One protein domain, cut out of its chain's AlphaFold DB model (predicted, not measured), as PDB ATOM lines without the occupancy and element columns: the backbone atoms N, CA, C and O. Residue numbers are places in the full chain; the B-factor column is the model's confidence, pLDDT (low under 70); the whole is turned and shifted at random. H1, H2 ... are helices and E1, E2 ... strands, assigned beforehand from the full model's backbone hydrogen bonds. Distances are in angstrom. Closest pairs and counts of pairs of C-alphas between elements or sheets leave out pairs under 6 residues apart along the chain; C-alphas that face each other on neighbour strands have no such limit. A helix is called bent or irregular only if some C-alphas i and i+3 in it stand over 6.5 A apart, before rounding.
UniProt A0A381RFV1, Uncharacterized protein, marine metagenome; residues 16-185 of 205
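Overview. This is residues 16 to 185 of the 205 residues of an uncharacterized protein of marine metagenome (UniProt A0A381RFV1). A strongly twisted sheet of seven strands makes the body, and the long hairpin E3 and E4 reaches away from it as a two-stranded arm that makes much of the length. Strand E7 passes from one part of the sheet, with E1, E6 and E9, to the other, with E2, E5 and E8; helix H2 packs over E7 and E8 on one face, and residues 163 to 169 stick out as a loop. The printed part has 170 residues, with three named helices and nine named strands in the order E1 H1 E2 E3 E4 E5 H2 H3 E6 E7 E8 E9, and its class is mixed, helices and strands. The large sheet is branched, its neighbour pairs antiparallel, and E3 and E4 form a separate antiparallel sheet. The whole is loose, with a radius of gyration of the C-alphas of 19.4 A, and spans 65 by 50 by 37 A.

Along the chain. In the large sheet, E7 holds residues 139 to 157, 31.5 A from first to last C-alpha, and bends by 101 degrees at residue 142. E6 is residues 128 to 136, 26.9 A long. E1 is residues 23 to 28, beginning at C-alpha 23 (57.956, 61.822, 74.930). E8 is residues 172 to 178, 20.0 A long, E5 residues 86 to 91, 17.0 A, and E2 residues 53 to 56. E9, residues 181 to 184, ends at C-alpha 184 (68.398, 60.113, 64.408). E3, residues 61 to 70, is 27.8 A long and ends at C-alpha 70 (103.216, 51.409, 71.260). E4, residues 73 to 83, is 29.6 A long and bends by 52 degrees at residue 80. H2 is residues 97 to 109, 18.3 A long; H1 is residues 49 to 52. H3, residues 123 to 126, is neither bent nor irregular, but only just: C-alphas 123 and 126 are 6.0 A apart.

Arrangement. E6, E7 and E8 form a meander, each strand the antiparallel neighbour of the one before. E6 lies on one side of E7, with N 132 and O 147 at 2.8 A; E8 and E9 lie on the other side. The pairing is staggered: E9 pairs with E7 over residues 147 to 150, with N 148 and O 183 at 2.8 A, and E8 over residues 153 to 157, with N 155 and O 176 at 2.8 A. E1 is an edge strand beside E6, with N 26 and O 131 at 2.8 A. E5 has E8 on one side, with N 90 and O 173 at 2.8 A, and edge strand E2 on the other, with N 89 and O 55 at 2.8 A. H2 is on this sheet at a height of 9.0 A, over E7 and only just over E8, where 3 of its C-alphas fall. Its line stands at 41 degrees to E7 on the local plane, slantwise to the strands; the closest C-alphas are those of Ile 106 and Pro 154, 6.8 A apart. H1 is on the same face, at a height of 5.1 A and over none of the strands. H3 only grazes the sheet. Every O i to N i+4 pair in H2 is within hydrogen-bond range; H1 and H3 are too short for such a pair. In the hairpin E3 and E4, N 66 and O 77 are 2.8 A apart. E4 runs on into E5 across a break of 2 residues, at 41 degrees.

Size, cuts and confidence. The C-alphas of Phe 71 and His 164, the two farthest apart, are 67.4 A from each other. The printed part has no cut. The links E1 to H1, H2 to H3 and E7 to E8 are long. The mean pLDDT of the printed part is 83.2; it is under 70 at residue 16, residues 35 to 37, 39 to 48 and 139 to 142, and residue 185.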
ATOM      1  N   SER A  16      64.481  76.143  80.012       69.75
ATOM      2  CA  SER A  16      64.025  75.399  81.208       69.75
ATOM      3  C   SER A  16      64.426  73.911  81.270       69.75
ATOM      4  O   SER A  16      64.012  73.203  82.185       69.75
ATOM      5  N   GLY A  17      65.286  73.444  80.356       73.69
ATOM      6  CA  GLY A  17      65.770  72.060  80.325       73.69
ATOM      7  C   GLY A  17      64.734  71.067  79.782       73.69
ATOM      8  O   GLY A  17      63.525  71.271  79.886       73.69
ATOM      9  N   ALA A  18      65.212  69.984  79.165       82.31
ATOM     10  CA  ALA A  18      64.340  68.932  78.647       82.31
ATOM     11  C   ALA A  18      63.717  68.131  79.800       82.31
ATOM     12  O   ALA A  18      64.380  67.854  80.803       82.31
ATOM     13  N   ARG A  19      62.445  67.751  79.656       82.62
ATOM     14  CA  ARG A  19      61.720  66.972  80.666       82.62
ATOM     15  C   ARG A  19      61.534  65.540  80.190       82.62
ATOM     16  O   ARG A  19      61.058  65.317  79.083       82.62
ATOM     17  N   SER A  20      61.836  64.578  81.056       84.69
ATOM     18  CA  SER A  20      61.745  63.147  80.736       84.69
ATOM     19  C   SER A  20      60.321  62.634  80.527       84.69
ATOM     20  O   SER A  20      60.166  61.516  80.067       84.69
ATOM     21  N   ASN A  21      59.288  63.408  80.874       84.88
ATOM     22  CA  ASN A  21      57.887  63.016  80.705       84.88
ATOM     23  C   ASN A  21      57.284  63.452  79.361       84.88
ATOM     24  O   ASN A  21      56.171  63.051  79.044       84.88
ATOM     25  N   LEU A  22      57.977  64.301  78.598       85.81
ATOM     26  CA  LEU A  22      57.512  64.785  77.301       85.81
ATOM     27  C   LEU A  22      58.105  63.915  76.195       85.81
ATOM     28  O   LEU A  22      59.094  64.292  75.565       85.81
ATOM     29  N   PHE A  23      57.518  62.742  75.974       88.62
ATOM     30  CA  PHE A  23      57.956  61.822  74.930       88.62
ATOM     31  C   PHE A  23      56.789  61.076  74.278       88.62
ATOM     32  O   PHE A  23      55.698  60.999  74.832       88.62
ATOM     33  N   SER A  24      57.044  60.510  73.100       88.00
ATOM     34  CA  SER A  24      56.183  59.517  72.453       88.00
ATOM     35  C   SER A  24      57.023  58.389  71.865       88.00
ATOM     36  O   SER A  24      58.193  58.576  71.510       88.00
ATOM     37  N   CYS A  25      56.425  57.204  71.783       87.69
ATOM     38  CA  CYS A  25      57.038  56.015  71.202       87.69
ATOM     39  C   CYS A  25      56.093  55.422  70.172       87.69
ATOM     40  O   CYS A  25      55.111  54.806  70.558       87.69
ATOM     41  N   ASN A  26      56.416  55.568  68.891       87.81
ATOM     42  CA  ASN A  26      55.640  54.987  67.810       87.81
ATOM     43  C   ASN A  26      56.230  53.668  67.329       87.81
ATOM     44  O   ASN A  26      57.392  53.617  66.936       87.81
ATOM     45  N   LEU A  27      55.417  52.613  67.318       87.06
ATOM     46  CA  LEU A  27      55.745  51.347  66.671       87.06
ATOM     47  C   LEU A  27      55.034  51.263  65.323       87.06
ATOM     48  O   LEU A  27      53.811  51.351  65.240       87.06
ATOM     49  N   THR A  28      55.817  51.022  64.280       85.88
ATOM     50  CA  THR A  28      55.343  50.597  62.966       85.88
ATOM     51  C   THR A  28      55.570  49.094  62.828       85.88
ATOM     52  O   THR A  28      56.706  48.615  62.921       85.88
ATOM     53  N   LEU A  29      54.482  48.358  62.608       84.06
ATOM     54  CA  LEU A  29      54.505  46.913  62.383       84.06
ATOM     55  C   LEU A  29      55.226  46.539  61.073       84.06
ATOM     56  O   LEU A  29      55.369  47.381  60.181       84.06
ATOM     57  N   PRO A  30      55.665  45.275  60.929       82.31
ATOM     58  CA  PRO A  30      56.233  44.793  59.677       82.31
ATOM     59  C   PRO A  30      55.232  44.899  58.516       82.31
ATOM     60  O   PRO A  30      54.037  44.667  58.684       82.31
ATOM     61  N   SER A  31      55.720  45.207  57.311       73.56
ATOM     62  CA  SER A  31      54.875  45.466  56.130       73.56
ATOM     63  C   SER A  31      54.196  44.228  55.538       73.56
ATOM     64  O   SER A  31      53.334  44.358  54.672       73.56
ATOM     65  N   THR A  32      54.617  43.025  55.928       73.56
ATOM     66  CA  THR A  32      54.189  41.770  55.295       73.56
ATOM     67  C   THR A  32      53.692  40.793  56.345       73.56
ATOM     68  O   THR A  32      54.374  39.826  56.656       73.56
ATOM     69  N   ILE A  33      52.513  41.049  56.899       74.19
ATOM     70  CA  ILE A  33      51.908  40.161  57.895       74.19
ATOM     71  C   ILE A  33      51.412  38.876  57.193       74.19
ATOM     72  O   ILE A  33      50.756  38.991  56.152       74.19
ATOM     73  N   PRO A  34      51.728  37.668  57.703       71.19
ATOM     74  CA  PRO A  34      51.267  36.405  57.124       71.19
ATOM     75  C   PRO A  34      49.742  36.288  57.086       71.19
ATOM     76  O   PRO A  34      49.038  36.814  57.951       71.19
ATOM     77  N   GLU A  35      49.227  35.559  56.097       65.00
ATOM     78  CA  GLU A  35      47.797  35.276  55.978       65.00
ATOM     79  C   GLU A  35      47.317  34.470  57.200       65.00
ATOM     80  O   GLU A  35      47.895  33.442  57.537       65.00
ATOM     81  N   GLY A  36      46.290  34.964  57.901       61.78
ATOM     82  CA  GLY A  36      45.780  34.359  59.141       61.78
ATOM     83  C   GLY A  36      46.358  34.939  60.440       61.78
ATOM     84  O   GLY A  36      45.773  34.736  61.502       61.78
ATOM     85  N   VAL A  37      47.431  35.735  60.372       66.81
ATOM     86  CA  VAL A  37      47.947  36.493  61.520       66.81
ATOM     87  C   VAL A  37      47.380  37.912  61.470       66.81
ATOM     88  O   VAL A  37      47.578  38.648  60.509       66.81
ATOM     89  N   THR A  38      46.659  38.332  62.510       70.38
ATOM     90  CA  THR A  38      46.184  39.719  62.643       70.38
ATOM     91  C   THR A  38      47.025  40.442  63.684       70.38
ATOM     92  O   THR A  38      46.884  40.180  64.879       70.38
ATOM     93  N   LEU A  39      47.888  41.353  63.223       69.81
ATOM     94  CA  LEU A  39      48.619  42.298  64.067       69.81
ATOM     95  C   LEU A  39      48.074  43.702  63.814       69.81
ATOM     96  O   LEU A  39      48.081  44.178  62.680       69.81
ATOM     97  N   SER A  40      47.623  44.364  64.874       66.50
ATOM     98  CA  SER A  40      47.237  45.772  64.848       66.50
ATOM     99  C   SER A  40      47.961  46.500  65.973       66.50
ATOM    100  O   SER A  40      47.888  46.111  67.137       66.50
ATOM    101  N   MET A  41      48.722  47.524  65.612       68.38
ATOM    102  CA  MET A  41      49.346  48.461  66.540       68.38
ATOM    103  C   MET A  41      49.236  49.826  65.873       68.38
ATOM    104  O   MET A  41      49.691  49.984  64.741       68.38
ATOM    105  N   ASN A  42      48.618  50.788  66.550       63.38
ATOM    106  CA  ASN A  42      48.461  52.178  66.120       63.38
ATOM    107  C   ASN A  42      47.609  52.416  64.855       63.38
ATOM    108  O   ASN A  42      47.655  53.515  64.306       63.38
ATOM    109  N   ASN A  43      46.832  51.427  64.392       57.00
ATOM    110  CA  ASN A  43      45.963  51.572  63.212       57.00
ATOM    111  C   ASN A  43      44.526  52.008  63.551       57.00
ATOM    112  O   ASN A  43      43.884  52.636  62.717       57.00
ATOM    113  N   ASP A  44      44.058  51.723  64.770       56.81
ATOM    114  CA  ASP A  44      42.720  52.071  65.263       56.81
ATOM    115  C   ASP A  44      42.813  52.907  66.551       56.81
ATOM    116  O   ASP A  44      43.787  52.801  67.303       56.81
ATOM    117  N   GLU A  45      41.775  53.701  66.847       53.31
ATOM    118  CA  GLU A  45      41.674  54.531  68.066       53.31
ATOM    119  C   GLU A  45      41.843  53.724  69.370       53.31
ATOM    120  O   GLU A  45      42.181  54.292  70.404       53.31
ATOM    121  N   THR A  46      41.652  52.399  69.330       49.56
ATOM    122  CA  THR A  46      41.778  51.506  70.494       49.56
ATOM    123  C   THR A  46      43.157  50.878  70.675       49.56
ATOM    124  O   THR A  46      43.407  50.273  71.712       49.56
ATOM    125  N   ASP A  47      44.044  50.973  69.682       59.47
ATOM    126  CA  ASP A  47      45.297  50.206  69.645       59.47
ATOM    127  C   ASP A  47      46.513  51.134  69.719       59.47
ATOM    128  O   ASP A  47      47.531  50.898  69.068       59.47
ATOM    129  N   GLN A  48      46.412  52.220  70.483       68.06
ATOM    130  CA  GLN A  48      47.456  53.233  70.521       68.06
ATOM    131  C   GLN A  48      48.550  52.873  71.531       68.06
ATOM    132  O   GLN A  48      48.565  53.353  72.667       68.06
ATOM    133  N   LEU A  49      49.494  52.033  71.099       76.62
ATOM    134  CA  LEU A  49      50.707  51.732  71.861       76.62
ATOM    135  C   LEU A  49      51.380  53.028  72.333       76.62
ATOM    136  O   LEU A  49      51.810  53.115  73.478       76.62
ATOM    137  N   ASP A  50      51.405  54.043  71.472       79.75
ATOM    138  CA  ASP A  50      52.075  55.321  71.706       79.75
ATOM    139  C   ASP A  50      51.592  56.046  72.962       79.75
ATOM    140  O   ASP A  50      52.399  56.683  73.639       79.75
ATOM    141  N   PHE A  51      50.300  55.938  73.284       81.75
ATOM    142  CA  PHE A  51      49.713  56.545  74.482       81.75
ATOM    143  C   PHE A  51      49.822  55.645  75.714       81.75
ATOM    144  O   PHE A  51      49.829  56.144  76.838       81.75
ATOM    145  N   LEU A  52      49.906  54.327  75.518       86.00
ATOM    146  CA  LEU A  52      50.002  53.358  76.610       86.00
ATOM    147  C   LEU A  52      51.438  53.173  77.118       86.00
ATOM    148  O   LEU A  52      51.628  52.678  78.231       86.00
ATOM    149  N   VAL A  53      52.458  53.572  76.348       88.69
ATOM    150  CA  VAL A  53      53.854  53.563  76.811       88.69
ATOM    151  C   VAL A  53      54.045  54.616  77.906       88.69
ATOM    152  O   VAL A  53      54.044  55.814  77.639       88.69
ATOM    153  N   ASN A  54      54.268  54.174  79.146       88.38
ATOM    154  CA  ASN A  54      54.454  55.067  80.294       88.38
ATOM    155  C   ASN A  54      55.925  55.385  80.593       88.38
ATOM    156  O   ASN A  54      56.224  56.409  81.209       88.38
ATOM    157  N   ALA A  55      56.844  54.519  80.169       87.12
ATOM    158  CA  ALA A  55      58.267  54.669  80.403       87.12
ATOM    159  C   ALA A  55      59.055  53.987  79.293       87.12
ATOM    160  O   ALA A  55      58.742  52.886  78.841       87.12
ATOM    161  N   THR A  56      60.124  54.640  78.867       91.62
ATOM    162  CA  THR A  56      61.071  54.090  77.909       91.62
ATOM    163  C   THR A  56      62.454  54.665  78.170       91.62
ATOM    164  O   THR A  56      62.622  55.590  78.970       91.62
ATOM    165  N   VAL A  57      63.445  54.132  77.471       88.12
ATOM    166  CA  VAL A  57      64.808  54.645  77.449       88.12
ATOM    167  C   VAL A  57      65.146  55.171  76.063       88.12
ATOM    168  O   VAL A  57      64.643  54.689  75.049       88.12
ATOM    169  N   MET A  58      66.038  56.153  76.002       85.06
ATOM    170  CA  MET A  58      66.685  56.478  74.740       85.06
ATOM    171  C   MET A  58      67.772  55.422  74.476       85.06
ATOM    172  O   MET A  58      68.575  55.176  75.377       85.06
ATOM    173  N   PRO A  59      67.795  54.764  73.302       84.00
ATOM    174  CA  PRO A  59      68.775  53.720  73.022       84.00
ATOM    175  C   PRO A  59      70.219  54.207  73.182       84.00
ATOM    176  O   PRO A  59      70.591  55.280  72.703       84.00
ATOM    177  N   GLY A  60      71.027  53.406  73.872       80.06
ATOM    178  CA  GLY A  60      72.451  53.661  74.054       80.06
ATOM    179  C   GLY A  60      73.287  53.132  72.889       80.06
ATOM    180  O   GLY A  60      72.895  52.196  72.195       80.06
ATOM    181  N   TYR A  61      74.475  53.709  72.722       82.31
ATOM    182  CA  TYR A  61      75.502  53.227  71.801       82.31
ATOM    183  C   TYR A  61      76.684  52.724  72.624       82.31
ATOM    184  O   TYR A  61      77.151  53.429  73.521       82.31
ATOM    185  N   ILE A  62      77.159  51.513  72.335       82.75
ATOM    186  CA  ILE A  62      78.331  50.941  72.998       82.75
ATOM    187  C   ILE A  62      79.414  50.744  71.943       82.75
ATOM    188  O   ILE A  62      79.300  49.886  71.067       82.75
ATOM    189  N   ASN A  63      80.473  51.543  72.028       86.62
ATOM    190  CA  ASN A  63      81.639  51.427  71.160       86.62
ATOM    191  C   ASN A  63      82.668  50.496  71.799       86.62
ATOM    192  O   ASN A  63      83.101  50.732  72.926       86.62
ATOM    193  N   GLY A  64      83.076  49.457  71.071       85.81
ATOM    194  CA  GLY A  64      84.223  48.644  71.458       85.81
ATOM    195  C   GLY A  64      85.524  49.446  71.373       85.81
ATOM    196  O   GLY A  64      85.657  50.346  70.543       85.81
ATOM    197  N   GLU A  65      86.501  49.107  72.212       90.88
ATOM    198  CA  GLU A  65      87.847  49.686  72.175       90.88
ATOM    199  C   GLU A  65      88.888  48.643  71.751       90.88
ATOM    200  O   GLU A  65      88.845  47.486  72.169       90.88
ATOM    201  N   ILE A  66      89.836  49.054  70.907       91.31
ATOM    202  CA  ILE A  66      90.937  48.216  70.423       91.31
ATOM    203  C   ILE A  66      92.248  48.791  70.976       91.31
ATOM    204  O   ILE A  66      92.735  49.805  70.461       91.31
ATOM    205  N   PRO A  67      92.838  48.186  72.024       91.56
ATOM    206  CA  PRO A  67      94.106  48.649  72.572       91.56
ATOM    207  C   PRO A  67      95.277  48.195  71.691       91.56
ATOM    208  O   PRO A  67      95.538  47.004  71.528       91.56
ATOM    209  N   VAL A  68      96.044  49.153  71.176       92.44
ATOM    210  CA  VAL A  68      97.296  48.913  70.448       92.44
ATOM    211  C   VAL A  68      98.459  49.401  71.301       92.44
ATOM    212  O   VAL A  68      98.516  50.560  71.713       92.44
ATOM    213  N   SER A  69      99.405  48.509  71.590       92.94
ATOM    214  CA  SER A  69     100.583  48.852  72.390       92.94
ATOM    215  C   SER A  69     101.667  49.491  71.521       92.94
ATOM    216  O   SER A  69     102.104  48.903  70.535       92.94
ATOM    217  N   TYR A  70     102.137  50.673  71.914       90.94
ATOM    218  CA  TYR A  70     103.216  51.409  71.260       90.94
ATOM    219  C   TYR A  70     104.226  51.890  72.305       90.94
ATOM    220  O   TYR A  70     103.896  52.677  73.191       90.94
ATOM    221  N   PHE A  71     105.462  51.382  72.226       83.88
ATOM    222  CA  PHE A  71     106.567  51.708  73.144       83.88
ATOM    223  C   PHE A  71     106.185  51.685  74.638       83.88
ATOM    224  O   PHE A  71     106.436  52.633  75.380       83.88
ATOM    225  N   GLY A  72     105.559  50.595  75.090       87.00
ATOM    226  CA  GLY A  72     105.201  50.409  76.503       87.00
ATOM    227  C   GLY A  72     104.023  51.263  76.988       87.00
ATOM    228  O   GLY A  72     103.747  51.286  78.184       87.00
ATOM    229  N   ARG A  73     103.318  51.952  76.082       88.06
ATOM    230  CA  ARG A  73     102.043  52.634  76.340       88.06
ATOM    231  C   ARG A  73     100.937  51.998  75.505       88.06
ATOM    232  O   ARG A  73     101.206  51.492  74.419       88.06
ATOM    233  N   GLN A  74      99.703  52.042  75.992       88.69
ATOM    234  CA  GLN A  74      98.527  51.615  75.234       88.69
ATOM    235  C   GLN A  74      97.844  52.835  74.612       88.69
ATOM    236  O   GLN A  74      97.609  53.833  75.293       88.69
ATOM    237  N   VAL A  75      97.561  52.757  73.312       89.81
ATOM    238  CA  VAL A  75      96.727  53.707  72.570       89.81
ATOM    239  C   VAL A  75      95.443  52.980  72.191       89.81
ATOM    240  O   VAL A  75      95.502  51.882  71.642       89.81
ATOM    241  N   PHE A  76      94.291  53.574  72.495       89.81
ATOM    242  CA  PHE A  76      92.982  52.982  72.227       89.81
ATOM    243  C   PHE A  76      92.417  53.524  70.914       89.81
ATOM    244  O   PHE A  76      92.357  54.738  70.714       89.81
ATOM    245  N   PHE A  77      92.007  52.621  70.026       88.06
ATOM    246  CA  PHE A  77      91.277  52.934  68.799       88.06
ATOM    247  C   PHE A  77      89.805  52.546  68.958       88.06
ATOM    248  O   PHE A  77      89.491  51.580  69.653       88.06
ATOM    249  N   ALA A  78      88.904  53.288  68.310       87.50
ATOM    250  CA  ALA A  78      87.488  52.931  68.268       87.50
ATOM    251  C   ALA A  78      87.293  51.681  67.395       87.50
ATOM    252  O   ALA A  78      87.724  51.657  66.243       87.50
ATOM    253  N   GLY A  79      86.676  50.651  67.968       84.50
ATOM    254  CA  GLY A  79      86.265  49.434  67.278       84.50
ATOM    255  C   GLY A  79      84.800  49.481  66.851       84.50
ATOM    256  O   GLY A  79      84.221  50.551  66.643       84.50
ATOM    257  N   ASP A  80      84.195  48.301  66.739       85.06
ATOM    258  CA  ASP A  80      82.817  48.155  66.278       85.06
ATOM    259  C   ASP A  80      81.804  48.709  67.290       85.06
ATOM    260  O   ASP A  80      81.991  48.644  68.510       85.06
ATOM    261  N   THR A  81      80.710  49.269  66.769       82.38
ATOM    262  CA  THR A  81      79.588  49.741  67.590       82.38
ATOM    263  C   THR A  81      78.572  48.626  67.741       82.38
ATOM    264  O   THR A  81      78.131  48.034  66.758       82.38
ATOM    265  N   THR A  82      78.175  48.371  68.979       83.56
ATOM    266  CA  THR A  82      77.087  47.464  69.323       83.56
ATOM    267  C   THR A  82      75.907  48.272  69.844       83.56
ATOM    268  O   THR A  82      76.070  49.308  70.498       83.56
ATOM    269  N   PHE A  83      74.712  47.807  69.505       85.69
ATOM    270  CA  PHE A  83      73.461  48.394  69.951       85.69
ATOM    271  C   PHE A  83      72.919  47.541  71.093       85.69
ATOM    272  O   PHE A  83      72.856  46.320  70.966       85.69
ATOM    273  N   GLY A  84      72.606  48.181  72.218       84.19
ATOM    274  CA  GLY A  84      72.005  47.495  73.358       84.19
ATOM    275  C   GLY A  84      70.508  47.276  73.165       84.19
ATOM    276  O   GLY A  84      69.889  47.884  72.299       84.19
ATOM    277  N   ASP A  85      69.921  46.443  74.014       89.00
ATOM    278  CA  ASP A  85      68.485  46.174  74.022       89.00
ATOM    279  C   ASP A  85      67.681  47.448  74.320       89.00
ATOM    280  O   ASP A  85      68.065  48.268  75.161       89.00
ATOM    281  N   TRP A  86      66.529  47.603  73.665       91.75
ATOM    282  CA  TRP A  86      65.609  48.704  73.948       91.75
ATOM    283  C   TRP A  86      64.407  48.211  74.745       91.75
ATOM    284  O   TRP A  86      63.759  47.242  74.365       91.75
ATOM    285  N   THR A  87      64.070  48.886  75.840       93.50
ATOM    286  CA  THR A  87      62.953  48.490  76.708       93.50
ATOM    287  C   THR A  87      61.897  49.579  76.779       93.50
ATOM    288  O   THR A  87      62.225  50.744  77.016       93.50
ATOM    289  N   CYS A  88      60.627  49.194  76.675       91.94
ATOM    290  CA  CYS A  88      59.501  50.071  76.978       91.94
ATOM    291  C   CYS A  88      58.553  49.409  77.976       91.94
ATOM    292  O   CYS A  88      58.329  48.203  77.933       91.94
ATOM    293  N   THR A  89      58.009  50.206  78.888       93.19
ATOM    294  CA  THR A  89      56.966  49.787  79.821       93.19
ATOM    295  C   THR A  89      55.638  50.339  79.336       93.19
ATOM    296  O   THR A  89      55.529  51.509  78.962       93.19
ATOM    297  N   VAL A  90      54.646  49.461  79.293       91.25
ATOM    298  CA  VAL A  90      53.325  49.714  78.737       91.25
ATOM    299  C   VAL A  90      52.290  49.466  79.825       91.25
ATOM    300  O   VAL A  90      52.371  48.478  80.560       91.25
ATOM    301  N   LEU A  91      51.327  50.377  79.941       91.00
ATOM    302  CA  LEU A  91      50.149  50.191  80.779       91.00
ATOM    303  C   LEU A  91      49.215  49.175  80.128       91.00
ATOM    304  O   LEU A  91      48.907  49.272  78.938       91.00
ATOM    305  N   ASN A  92      48.776  48.198  80.912       88.50
ATOM    306  CA  ASN A  92      47.817  47.213  80.452       88.50
ATOM    307  C   ASN A  92      46.408  47.812  80.509       88.50
ATOM    308  O   ASN A  92      45.978  48.316  81.546       88.50
ATOM    309  N   ASP A  93      45.710  47.749  79.383       85.50
ATOM    310  CA  ASP A  93      44.290  48.078  79.284       85.50
ATOM    311  C   ASP A  93      43.442  46.812  79.507       85.50
ATOM    312  O   ASP A  93      43.914  45.693  79.289       85.50
ATOM    313  N   GLU A  94      42.171  46.975  79.878       84.38
ATOM    314  CA  GLU A  94      41.219  45.878  80.109       84.38
ATOM    315  C   GLU A  94      41.063  44.972  78.879       84.38
ATOM    316  O   GLU A  94      40.795  43.777  79.000       84.38
ATOM    317  N   SER A  95      41.263  45.525  77.678       82.25
ATOM    318  CA  SER A  95      41.188  44.773  76.428       82.25
ATOM    319  C   SER A  95      42.397  43.860  76.173       82.25
ATOM    320  O   SER A  95      42.328  43.003  75.292       82.25
ATOM    321  N   MET A  96      43.511  44.052  76.897       84.75
ATOM    322  CA  MET A  96      44.792  43.332  76.766       84.75
ATOM    323  C   MET A  96      45.309  43.179  75.320       84.75
ATOM    324  O   MET A  96      46.130  42.303  75.019       84.75
ATOM    325  N   LYS A  97      44.849  44.034  74.397       85.38
ATOM    326  CA  LYS A  97      45.133  43.904  72.962       85.38
ATOM    327  C   LYS A  97      46.607  44.075  72.653       85.38
ATOM    328  O   LYS A  97      47.154  43.299  71.877       85.38
ATOM    329  N   VAL A  98      47.254  45.063  73.277       86.06
ATOM    330  CA  VAL A  98      48.678  45.336  73.047       86.06
ATOM    331  C   VAL A  98      49.506  44.104  73.370       86.06
ATOM    332  O   VAL A  98      50.242  43.621  72.516       86.06
ATOM    333  N   ARG A  99      49.327  43.550  74.571       87.88
ATOM    334  CA  ARG A  99      50.038  42.347  74.994       87.88
ATOM    335  C   ARG A  99      49.756  41.171  74.059       87.88
ATOM    336  O   ARG A  99      50.697  40.583  73.536       87.88
ATOM    337  N   THR A 100      48.481  40.906  73.777       88.69
ATOM    338  CA  THR A 100      48.054  39.818  72.882       88.69
ATOM    339  C   THR A 100      48.673  39.946  71.486       88.69
ATOM    340  O   THR A 100      49.066  38.954  70.880       88.69
ATOM    341  N   ASN A 101      48.778  41.163  70.950       87.88
ATOM    342  CA  ASN A 101      49.345  41.399  69.624       87.88
ATOM    343  C   ASN A 101      50.866  41.192  69.604       87.88
ATOM    344  O   ASN A 101      51.382  40.639  68.635       87.88
ATOM    345  N   ILE A 102      51.585  41.562  70.669       88.50
ATOM    346  CA  ILE A 102      53.020  41.257  70.779       88.50
ATOM    347  C   ILE A 102      53.246  39.748  70.964       88.50
ATOM    348  O   ILE A 102      54.129  39.191  70.319       88.50
ATOM    349  N   GLU A 103      52.419  39.062  71.758       89.12
ATOM    350  CA  GLU A 103      52.475  37.599  71.915       89.12
ATOM    351  C   GLU A 103      52.231  36.882  70.580       89.12
ATOM    352  O   GLU A 103      53.006  36.008  70.203       89.12
ATOM    353  N   LYS A 104      51.230  37.313  69.801       88.56
ATOM    354  CA  LYS A 104      50.993  36.809  68.436       88.56
ATOM    355  C   LYS A 104      52.173  37.052  67.501       88.56
ATOM    356  O   LYS A 104      52.433  36.226  66.631       88.56
ATOM    357  N   TRP A 105      52.874  38.178  67.638       87.06
ATOM    358  CA  TRP A 105      54.072  38.443  66.840       87.06
ATOM    359  C   TRP A 105      55.172  37.431  67.183       87.06
ATOM    360  O   TRP A 105      55.718  36.813  66.267       87.06
ATOM    361  N   ILE A 106      55.440  37.201  68.473       88.00
ATOM    362  CA  ILE A 106      56.424  36.206  68.934       88.00
ATOM    363  C   ILE A 106      56.036  34.796  68.463       88.00
ATOM    364  O   ILE A 106      56.863  34.108  67.867       88.00
ATOM    365  N   GLU A 107      54.774  34.401  68.635       88.38
ATOM    366  CA  GLU A 107      54.267  33.092  68.205       88.38
ATOM    367  C   GLU A 107      54.397  32.901  66.687       88.38
ATOM    368  O   GLU A 107      54.809  31.847  66.210       88.38
ATOM    369  N   ALA A 108      54.129  33.942  65.894       85.88
ATOM    370  CA  ALA A 108      54.300  33.868  64.448       85.88
ATOM    371  C   ALA A 108      55.783  33.730  64.041       85.88
ATOM    372  O   ALA A 108      56.088  33.123  63.006       85.88
ATOM    373  N   MET A 109      56.716  34.304  64.818       84.62
ATOM    374  CA  MET A 109      58.161  34.158  64.587       84.62
ATOM    375  C   MET A 109      58.622  32.723  64.827       84.62
ATOM    376  O   MET A 109      59.379  32.180  64.017       84.62
ATOM    377  N   ASN A 110      58.170  32.127  65.925       85.12
ATOM    378  CA  ASN A 110      58.426  30.739  66.254       85.12
ATOM    379  C   ASN A 110      57.297  30.218  67.142       85.12
ATOM    380  O   ASN A 110      57.183  30.630  68.293       85.12
ATOM    381  N   SER A 111      56.481  29.317  66.596       85.00
ATOM    382  CA  SER A 111      55.324  28.801  67.318       85.00
ATOM    383  C   SER A 111      55.777  27.951  68.501       85.00
ATOM    384  O   SER A 111      56.597  27.043  68.306       85.00
ATOM    385  N   ALA A 112      55.203  28.163  69.681       80.56
ATOM    386  CA  ALA A 112      55.591  27.438  70.887       80.56
ATOM    387  C   ALA A 112      55.338  25.921  70.789       80.56
ATOM    388  O   ALA A 112      56.120  25.129  71.313       80.56
ATOM    389  N   GLU A 113      54.261  25.504  70.115       81.81
ATOM    390  CA  GLU A 113      53.873  24.089  70.011       81.81
ATOM    391  C   GLU A 113      54.556  23.373  68.837       81.81
ATOM    392  O   GLU A 113      55.146  22.304  69.003       81.81
ATOM    393  N   GLY A 114      54.482  23.957  67.638       81.06
ATOM    394  CA  GLY A 114      54.936  23.314  66.405       81.06
ATOM    395  C   GLY A 114      56.411  23.532  66.073       81.06
ATOM    396  O   GLY A 114      56.939  22.850  65.194       81.06
ATOM    397  N   ASN A 115      57.079  24.490  66.734       79.69
ATOM    398  CA  ASN A 115      58.373  25.041  66.310       79.69
ATOM    399  C   ASN A 115      58.394  25.418  64.809       79.69
ATOM    400  O   ASN A 115      59.418  25.325  64.124       79.69
ATOM    401  N   THR A 116      57.238  25.804  64.274       81.44
ATOM    402  CA  THR A 116      57.054  26.262  62.903       81.44
ATOM    403  C   THR A 116      57.073  27.781  62.864       81.44
ATOM    404  O   THR A 116      56.827  28.463  63.856       81.44
ATOM    405  N   ARG A 117      57.416  28.327  61.702       80.94
ATOM    406  CA  ARG A 117      57.421  29.767  61.463       80.94
ATOM    407  C   ARG A 117      56.303  30.101  60.490       80.94
ATOM    408  O   ARG A 117      56.279  29.545  59.396       80.94
ATOM    409  N   GLU A 118      55.452  31.046  60.873       81.00
ATOM    410  CA  GLU A 118      54.371  31.563  60.024       81.00
ATOM    411  C   GLU A 118      54.870  32.681  59.094       81.00
ATOM    412  O   GLU A 118      54.363  32.879  57.991       81.00
ATOM    413  N   TRP A 119      55.912  33.418  59.504       78.56
ATOM    414  CA  TRP A 119      56.518  34.449  58.654       78.56
ATOM    415  C   TRP A 119      57.282  33.868  57.453       78.56
ATOM    416  O   TRP A 119      57.956  32.842  57.579       78.56
ATOM    417  N   PRO A 120      57.297  34.578  56.305       75.25
ATOM    418  CA  PRO A 120      58.122  34.209  55.157       75.25
ATOM    419  C   PRO A 120      59.588  33.998  55.540       75.25
ATOM    420  O   PRO A 120      60.100  34.690  56.414       75.25
ATOM    421  N   ILE A 121      60.304  33.113  54.831       71.06
ATOM    422  CA  ILE A 121      61.712  32.764  55.126       71.06
ATOM    423  C   ILE A 121      62.608  34.005  55.279       71.06
ATOM    424  O   ILE A 121      63.504  34.019  56.127       71.06
ATOM    425  N   ALA A 122      62.350  35.074  54.525       77.94
ATOM    426  CA  ALA A 122      63.079  36.326  54.667       77.94
ATOM    427  C   ALA A 122      62.928  36.906  56.087       77.94
ATOM    428  O   ALA A 122      61.830  37.212  56.548       77.94
ATOM    429  N   HIS A 123      64.051  37.082  56.788       76.56
ATOM    430  CA  HIS A 123      64.071  37.675  58.130       76.56
ATOM    431  C   HIS A 123      63.500  39.100  58.125       76.56
ATOM    432  O   HIS A 123      62.759  39.470  59.024       76.56
ATOM    433  N   SER A 124      63.745  39.866  57.056       80.44
ATOM    434  CA  SER A 124      63.220  41.224  56.879       80.44
ATOM    435  C   SER A 124      61.694  41.319  56.930       80.44
ATOM    436  O   SER A 124      61.176  42.392  57.213       80.44
ATOM    437  N   SER A 125      60.970  40.228  56.659       79.62
ATOM    438  CA  SER A 125      59.507  40.238  56.652       79.62
ATOM    439  C   SER A 125      58.912  40.448  58.038       79.62
ATOM    440  O   SER A 125      57.854  41.048  58.118       79.62
ATOM    441  N   MET A 126      59.587  40.014  59.108       81.00
ATOM    442  CA  MET A 126      59.081  40.116  60.486       81.00
ATOM    443  C   MET A 126      59.584  41.359  61.229       81.00
ATOM    444  O   MET A 126      59.347  41.491  62.425       81.00
ATOM    445  N   LEU A 127      60.329  42.230  60.547       86.06
ATOM    446  CA  LEU A 127      60.991  43.373  61.156       86.06
ATOM    447  C   LEU A 127      60.105  44.618  61.119       86.06
ATOM    448  O   LEU A 127      59.672  45.061  60.055       86.06
ATOM    449  N   GLY A 128      59.876  45.199  62.292       85.88
ATOM    450  CA  GLY A 128      59.205  46.477  62.465       85.88
ATOM    451  C   GLY A 128      60.184  47.643  62.565       85.88
ATOM    452  O   GLY A 128      61.397  47.537  62.353       85.88
ATOM    453  N   THR A 129      59.638  48.804  62.889       88.50
ATOM    454  CA  THR A 129      60.394  50.037  63.110       88.50
ATOM    455  C   THR A 129      59.815  50.764  64.311       88.50
ATOM    456  O   THR A 129      58.600  50.895  64.411       88.50
ATOM    457  N   ILE A 130      60.671  51.268  65.198       89.75
ATOM    458  CA  ILE A 130      60.243  52.047  66.366       89.75
ATOM    459  C   ILE A 130      60.804  53.458  66.251       89.75
ATOM    460  O   ILE A 130      61.944  53.655  65.837       89.75
ATOM    461  N   VAL A 131      60.002  54.452  66.599       88.69
ATOM    462  CA  VAL A 131      60.372  55.861  66.581       88.69
ATOM    463  C   VAL A 131      60.115  56.453  67.958       88.69
ATOM    464  O   VAL A 131      58.973  56.547  68.391       88.69
ATOM    465  N   VAL A 132      61.173  56.898  68.625       88.94
ATOM    466  CA  VAL A 132      61.105  57.584  69.918       88.94
ATOM    467  C   VAL A 132      61.312  59.075  69.686       88.94
ATOM    468  O   VAL A 132      62.259  59.467  69.001       88.94
ATOM    469  N   LYS A 133      60.436  59.917  70.238       87.56
ATOM    470  CA  LYS A 133      60.519  61.382  70.142       87.56
ATOM    471  C   LYS A 133      60.439  62.003  71.524       87.56
ATOM    472  O   LYS A 133      59.649  61.559  72.346       87.56
ATOM    473  N   SER A 134      61.213  63.059  71.750       85.00
ATOM    474  CA  SER A 134      61.094  63.938  72.915       85.00
ATOM    475  C   SER A 134      60.562  65.304  72.488       85.00
ATOM    476  O   SER A 134      60.922  65.814  71.423       85.00
ATOM    477  N   TYR A 135      59.700  65.903  73.301       83.56
ATOM    478  CA  TYR A 135      59.014  67.150  72.972       83.56
ATOM    479  C   TYR A 135      59.443  68.311  73.861       83.56
ATOM    480  O   TYR A 135      59.861  68.150  75.009       83.56
ATOM    481  N   SER A 136      59.317  69.511  73.303       83.31
ATOM    482  CA  SER A 136      59.503  70.769  74.011       83.31
ATOM    483  C   SER A 136      58.260  71.169  74.795       83.31
ATOM    484  O   SER A 136      57.140  70.764  74.496       83.31
ATOM    485  N   LEU A 137      58.452  72.067  75.762       79.12
ATOM    486  CA  LEU A 137      57.374  72.751  76.482       79.12
ATOM    487  C   LEU A 137      56.449  73.563  75.562       79.12
ATOM    488  O   LEU A 137      55.341  73.905  75.963       79.12
ATOM    489  N   THR A 138      56.888  73.863  74.338       75.81
ATOM    490  CA  THR A 138      56.079  74.524  73.302       75.81
ATOM    491  C   THR A 138      55.027  73.589  72.677       75.81
ATOM    492  O   THR A 138      54.214  74.045  71.876       75.81
ATOM    493  N   GLY A 139      55.015  72.302  73.048       64.56
ATOM    494  CA  GLY A 139      54.039  71.301  72.610       64.56
ATOM    495  C   GLY A 139      54.555  70.355  71.523       64.56
ATOM    496  O   GLY A 139      55.700  70.450  71.073       64.56
ATOM    497  N   ASP A 140      53.680  69.451  71.081       63.22
ATOM    498  CA  ASP A 140      54.012  68.277  70.254       63.22
ATOM    499  C   ASP A 140      54.624  68.612  68.881       63.22
ATOM    500  O   ASP A 140      55.356  67.812  68.301       63.22
ATOM    501  N   ASN A 141      54.392  69.825  68.367       62.22
ATOM    502  CA  ASN A 141      54.971  70.287  67.099       62.22
ATOM    503  C   ASN A 141      56.452  70.691  67.205       62.22
ATOM    504  O   ASN A 141      57.072  71.015  66.191       62.22
ATOM    505  N   ALA A 142      57.027  70.684  68.407       69.94
ATOM    506  CA  ALA A 142      58.419  71.027  68.658       69.94
ATOM    507  C   ALA A 142      59.171  69.820  69.239       69.94
ATOM    508  O   ALA A 142      59.504  69.787  70.426       69.94
ATOM    509  N   THR A 143      59.434  68.815  68.395       77.31
ATOM    510  CA  THR A 143      60.328  67.697  68.731       77.31
ATOM    511  C   THR A 143      61.744  68.225  68.982       77.31
ATOM    512  O   THR A 143      62.308  68.901  68.124       77.31
ATOM    513  N   ILE A 144      62.302  67.942  70.162       78.38
ATOM    514  CA  ILE A 144      63.667  68.342  70.542       78.38
ATOM    515  C   ILE A 144      64.673  67.357  69.960       78.38
ATOM    516  O   ILE A 144      65.655  67.756  69.343       78.38
ATOM    517  N   ASP A 145      64.415  66.073  70.181       82.00
ATOM    518  CA  ASP A 145      65.267  64.981  69.742       82.00
ATOM    519  C   ASP A 145      64.405  63.781  69.356       82.00
ATOM    520  O   ASP A 145      63.308  63.580  69.894       82.00
ATOM    521  N   SER A 146      64.888  62.995  68.403       85.38
ATOM    522  CA  SER A 146      64.180  61.824  67.917       85.38
ATOM    523  C   SER A 146      65.124  60.768  67.378       85.38
ATOM    524  O   SER A 146      66.069  61.066  66.649       85.38
ATOM    525  N   MET A 147      64.811  59.516  67.684       87.38
ATOM    526  CA  MET A 147      65.596  58.366  67.276       87.38
ATOM    527  C   MET A 147      64.700  57.290  66.683       87.38
ATOM    528  O   MET A 147      63.619  56.994  67.192       87.38
ATOM    529  N   LYS A 148      65.174  56.703  65.591       89.94
ATOM    530  CA  LYS A 148      64.543  55.605  64.884       89.94
ATOM    531  C   LYS A 148      65.352  54.335  65.077       89.94
ATOM    532  O   LYS A 148      66.552  54.310  64.818       89.94
ATOM    533  N   LEU A 149      64.666  53.291  65.511       90.06
ATOM    534  CA  LEU A 149      65.156  51.931  65.652       90.06
ATOM    535  C   LEU A 149      64.683  51.141  64.440       90.06
ATOM    536  O   LEU A 149      63.480  50.990  64.204       90.06
ATOM    537  N   HIS A 150      65.638  50.669  63.654       89.44
ATOM    538  CA  HIS A 150      65.382  49.924  62.436       89.44
ATOM    539  C   HIS A 150      65.552  48.433  62.677       89.44
ATOM    540  O   HIS A 150      66.498  47.997  63.334       89.44
ATOM    541  N   GLY A 151      64.660  47.648  62.081       89.38
ATOM    542  CA  GLY A 151      64.734  46.203  62.202       89.38
ATOM    543  C   GLY A 151      64.311  45.711  63.582       89.38
ATOM    544  O   GLY A 151      64.936  44.799  64.109       89.38
ATOM    545  N   ALA A 152      63.320  46.364  64.194       90.50
ATOM    546  CA  ALA A 152      62.902  46.074  65.557       90.50
ATOM    547  C   ALA A 152      61.964  44.860  65.615       90.50
ATOM    548  O   ALA A 152      61.053  44.738  64.795       90.50
ATOM    549  N   TRP A 153      62.158  43.991  66.601       91.44
ATOM    550  CA  TRP A 153      61.282  42.857  66.897       91.44
ATOM    551  C   TRP A 153      61.260  42.582  68.414       91.44
ATOM    552  O   TRP A 153      62.225  42.912  69.115       91.44
ATOM    553  N   PRO A 154      60.153  42.042  68.955       91.88
ATOM    554  CA  PRO A 154      60.018  41.810  70.389       91.88
ATOM    555  C   PRO A 154      60.814  40.572  70.815       91.88
ATOM    556  O   PRO A 154      60.565  39.469  70.341       91.88
ATOM    557  N   ASN A 155      61.758  40.750  71.735       92.62
ATOM    558  CA  ASN A 155      62.602  39.675  72.256       92.62
ATOM    559  C   ASN A 155      62.041  39.044  73.527       92.62
ATOM    560  O   ASN A 155      62.159  37.839  73.723       92.62
ATOM    561  N   ASN A 156      61.438  39.852  74.399       92.31
ATOM    562  CA  ASN A 156      60.841  39.365  75.635       92.31
ATOM    563  C   ASN A 156      59.672  40.251  76.073       92.31
ATOM    564  O   ASN A 156      59.728  41.473  75.923       92.31
ATOM    565  N   ILE A 157      58.661  39.636  76.682       92.12
ATOM    566  CA  ILE A 157      57.575  40.318  77.389       92.12
ATOM    567  C   ILE A 157      57.686  39.912  78.857       92.12
ATOM    568  O   ILE A 157      57.728  38.722  79.171       92.12
ATOM    569  N   SER A 158      57.763  40.883  79.766       93.31
ATOM    570  CA  SER A 158      57.821  40.580  81.194       93.31
ATOM    571  C   SER A 158      56.518  39.928  81.676       93.31
ATOM    572  O   SER A 158      55.440  40.253  81.167       93.31
ATOM    573  N   PRO A 159      56.577  39.073  82.710       89.94
ATOM    574  CA  PRO A 159      55.382  38.653  83.433       89.94
ATOM    575  C   PRO A 159      54.586  39.858  83.960       89.94
ATOM    576  O   PRO A 159      55.155  40.925  84.210       89.94
ATOM    577  N   ILE A 160      53.274  39.670  84.131       89.50
ATOM    578  CA  ILE A 160      52.407  40.588  84.885       89.50
ATOM    579  C   ILE A 160      52.084  39.909  86.209       89.50
ATOM    580  O   ILE A 160      51.630  38.765  86.223       89.50
ATOM    581  N   GLU A 161      52.306  40.627  87.302       86.25
ATOM    582  CA  GLU A 161      51.958  40.176  88.643       86.25
ATOM    583  C   GLU A 161      50.474  40.449  88.914       86.25
ATOM    584  O   GLU A 161      50.022  41.590  88.825       86.25
ATOM    585  N   LEU A 162      49.719  39.403  89.258       86.81
ATOM    586  CA  LEU A 162      48.289  39.482  89.561       86.81
ATOM    587  C   LEU A 162      48.072  39.200  91.050       86.81
ATOM    588  O   LEU A 162      48.437  38.134  91.544       86.81
ATOM    589  N   SER A 163      47.475  40.149  91.775       88.12
ATOM    590  CA  SER A 163      47.196  40.011  93.209       88.12
ATOM    591  C   SER A 163      45.869  40.653  93.592       88.12
ATOM    592  O   SER A 163      45.610  41.808  93.256       88.12
ATOM    593  N   HIS A 164      45.058  39.923  94.360       86.00
ATOM    594  CA  HIS A 164      43.794  40.420  94.911       86.00
ATOM    595  C   HIS A 164      43.976  41.485  96.008       86.00
ATOM    596  O   HIS A 164      43.017  42.182  96.332       86.00
ATOM    597  N   ASP A 165      45.186  41.631  96.558       89.25
ATOM    598  CA  ASP A 165      45.502  42.628  97.591       89.25
ATOM    599  C   ASP A 165      45.905  43.992  96.996       89.25
ATOM    600  O   ASP A 165      46.014  44.989  97.714       89.25
ATOM    601  N   SER A 166      46.137  44.055  95.680       82.44
ATOM    602  CA  SER A 166      46.466  45.294  94.977       82.44
ATOM    603  C   SER A 166      45.188  46.070  94.658       82.44
ATOM    604  O   SER A 166      44.396  45.662  93.815       82.44
ATOM    605  N   VAL A 167      44.968  47.192  95.348       76.31
ATOM    606  CA  VAL A 167      43.719  47.976  95.231       76.31
ATOM    607  C   VAL A 167      43.909  49.286  94.453       76.31
ATOM    608  O   VAL A 167      42.958  49.800  93.879       76.31
ATOM    609  N   ASN A 168      45.133  49.830  94.399       85.00
ATOM    610  CA  ASN A 168      45.407  51.173  93.863       85.00
ATOM    611  C   ASN A 168      46.548  51.181  92.833       85.00
ATOM    612  O   ASN A 168      47.422  52.050  92.874       85.00
ATOM    613  N   THR A 169      46.618  50.190  91.947       83.25
ATOM    614  CA  THR A 169      47.683  50.125  90.933       83.25
ATOM    615  C   THR A 169      47.137  49.552  89.633       83.25
ATOM    616  O   THR A 169      46.433  48.550  89.652       83.25
ATOM    617  N   ILE A 170      47.450  50.213  88.516       87.19
ATOM    618  CA  ILE A 170      47.133  49.720  87.172       87.19
ATOM    619  C   ILE A 170      48.225  48.731  86.769       87.19
ATOM    620  O   ILE A 170      49.408  48.974  87.015       87.19
ATOM    621  N   GLU A 171      47.829  47.623  86.155       89.88
ATOM    622  CA  GLU A 171      48.757  46.619  85.643       89.88
ATOM    623  C   GLU A 171      49.669  47.206  84.556       89.88
ATOM    624  O   GLU A 171      49.244  47.975  83.695       89.88
ATOM    625  N   SER A 172      50.942  46.820  84.567       91.31
ATOM    626  CA  SER A 172      51.914  47.234  83.554       91.31
ATOM    627  C   SER A 172      52.892  46.111  83.261       91.31
ATOM    628  O   SER A 172      53.194  45.312  84.146       91.31
ATOM    629  N   PHE A 173      53.422  46.087  82.045       92.81
ATOM    630  CA  PHE A 173      54.434  45.126  81.622       92.81
ATOM    631  C   PHE A 173      55.528  45.810  80.811       92.81
ATOM    632  O   PHE A 173      55.314  46.854  80.196       92.81
ATOM    633  N   THR A 174      56.709  45.206  80.800       94.44
ATOM    634  CA  THR A 174      57.861  45.683  80.044       94.44
ATOM    635  C   THR A 174      58.090  44.793  78.833       94.44
ATOM    636  O   THR A 174      58.174  43.570  78.948       94.44
ATOM    637  N   ILE A 175      58.238  45.410  77.666       92.38
ATOM    638  CA  ILE A 175      58.644  44.747  76.431       92.38
ATOM    639  C   ILE A 175      60.114  45.076  76.185       92.38
ATOM    640  O   ILE A 175      60.513  46.242  76.189       92.38
ATOM    641  N   THR A 176      60.917  44.040  75.966       94.00
ATOM    642  CA  THR A 176      62.306  44.162  75.515       94.00
ATOM    643  C   THR A 176      62.359  43.920  74.018       94.00
ATOM    644  O   THR A 176      61.887  42.896  73.526       94.00
ATOM    645  N   TRP A 177      62.960  44.855  73.305       92.56
ATOM    646  CA  TRP A 177      63.070  44.879  71.861       92.56
ATOM    647  C   TRP A 177      64.520  44.725  71.451       92.56
ATOM    648  O   TRP A 177      65.417  45.382  71.985       92.56
ATOM    649  N   GLN A 178      64.712  43.891  70.444       92.25
ATOM    650  CA  GLN A 178      65.959  43.790  69.711       92.25
ATOM    651  C   GLN A 178      65.809  44.549  68.402       92.25
ATOM    652  O   GLN A 178      64.728  44.579  67.813       92.25
ATOM    653  N   TYR A 179      66.879  45.195  67.961       91.62
ATOM    654  CA  TYR A 179      66.885  45.977  66.732       91.62
ATOM    655  C   TYR A 179      68.251  45.909  66.056       91.62
ATOM    656  O   TYR A 179      69.260  45.595  66.677       91.62
ATOM    657  N   SER A 180      68.282  46.174  64.752       88.62
ATOM    658  CA  SER A 180      69.504  46.041  63.957       88.62
ATOM    659  C   SER A 180      70.410  47.264  64.068       88.62
ATOM    660  O   SER A 180      71.624  47.125  64.169       88.62
ATOM    661  N   TYR A 181      69.834  48.465  64.013       86.44
ATOM    662  CA  TYR A 181      70.568  49.716  64.203       86.44
ATOM    663  C   TYR A 181      69.632  50.852  64.615       86.44
ATOM    664  O   TYR A 181      68.438  50.845  64.295       86.44
ATOM    665  N   SER A 182      70.185  51.843  65.310       86.06
ATOM    666  CA  SER A 182      69.495  53.080  65.668       86.06
ATOM    667  C   SER A 182      70.159  54.288  65.021       86.06
ATOM    668  O   SER A 182      71.372  54.309  64.816       86.06
ATOM    669  N   GLY A 183      69.367  55.309  64.711       83.56
ATOM    670  CA  GLY A 183      69.878  56.584  64.223       83.56
ATOM    671  C   GLY A 183      68.874  57.716  64.415       83.56
ATOM    672  O   GLY A 183      67.689  57.452  64.643       83.56
ATOM    673  N   PRO A 184      69.314  58.983  64.338       79.44
ATOM    674  CA  PRO A 184      68.398  60.113  64.408       79.44
ATOM    675  C   PRO A 184      67.393  60.053  63.253       79.44
ATOM    676  O   PRO A 184      67.731  59.622  62.144       79.44
ATOM    677  N   LEU A 185      66.161  60.521  63.477       64.44
ATOM    678  CA  LEU A 185      65.291  60.824  62.342       64.44
ATOM    679  C   LEU A 185      65.934  61.983  61.587       64.44
ATOM    680  O   LEU A 185      65.958  63.113  62.072       64.44
TER     681      LEU A 185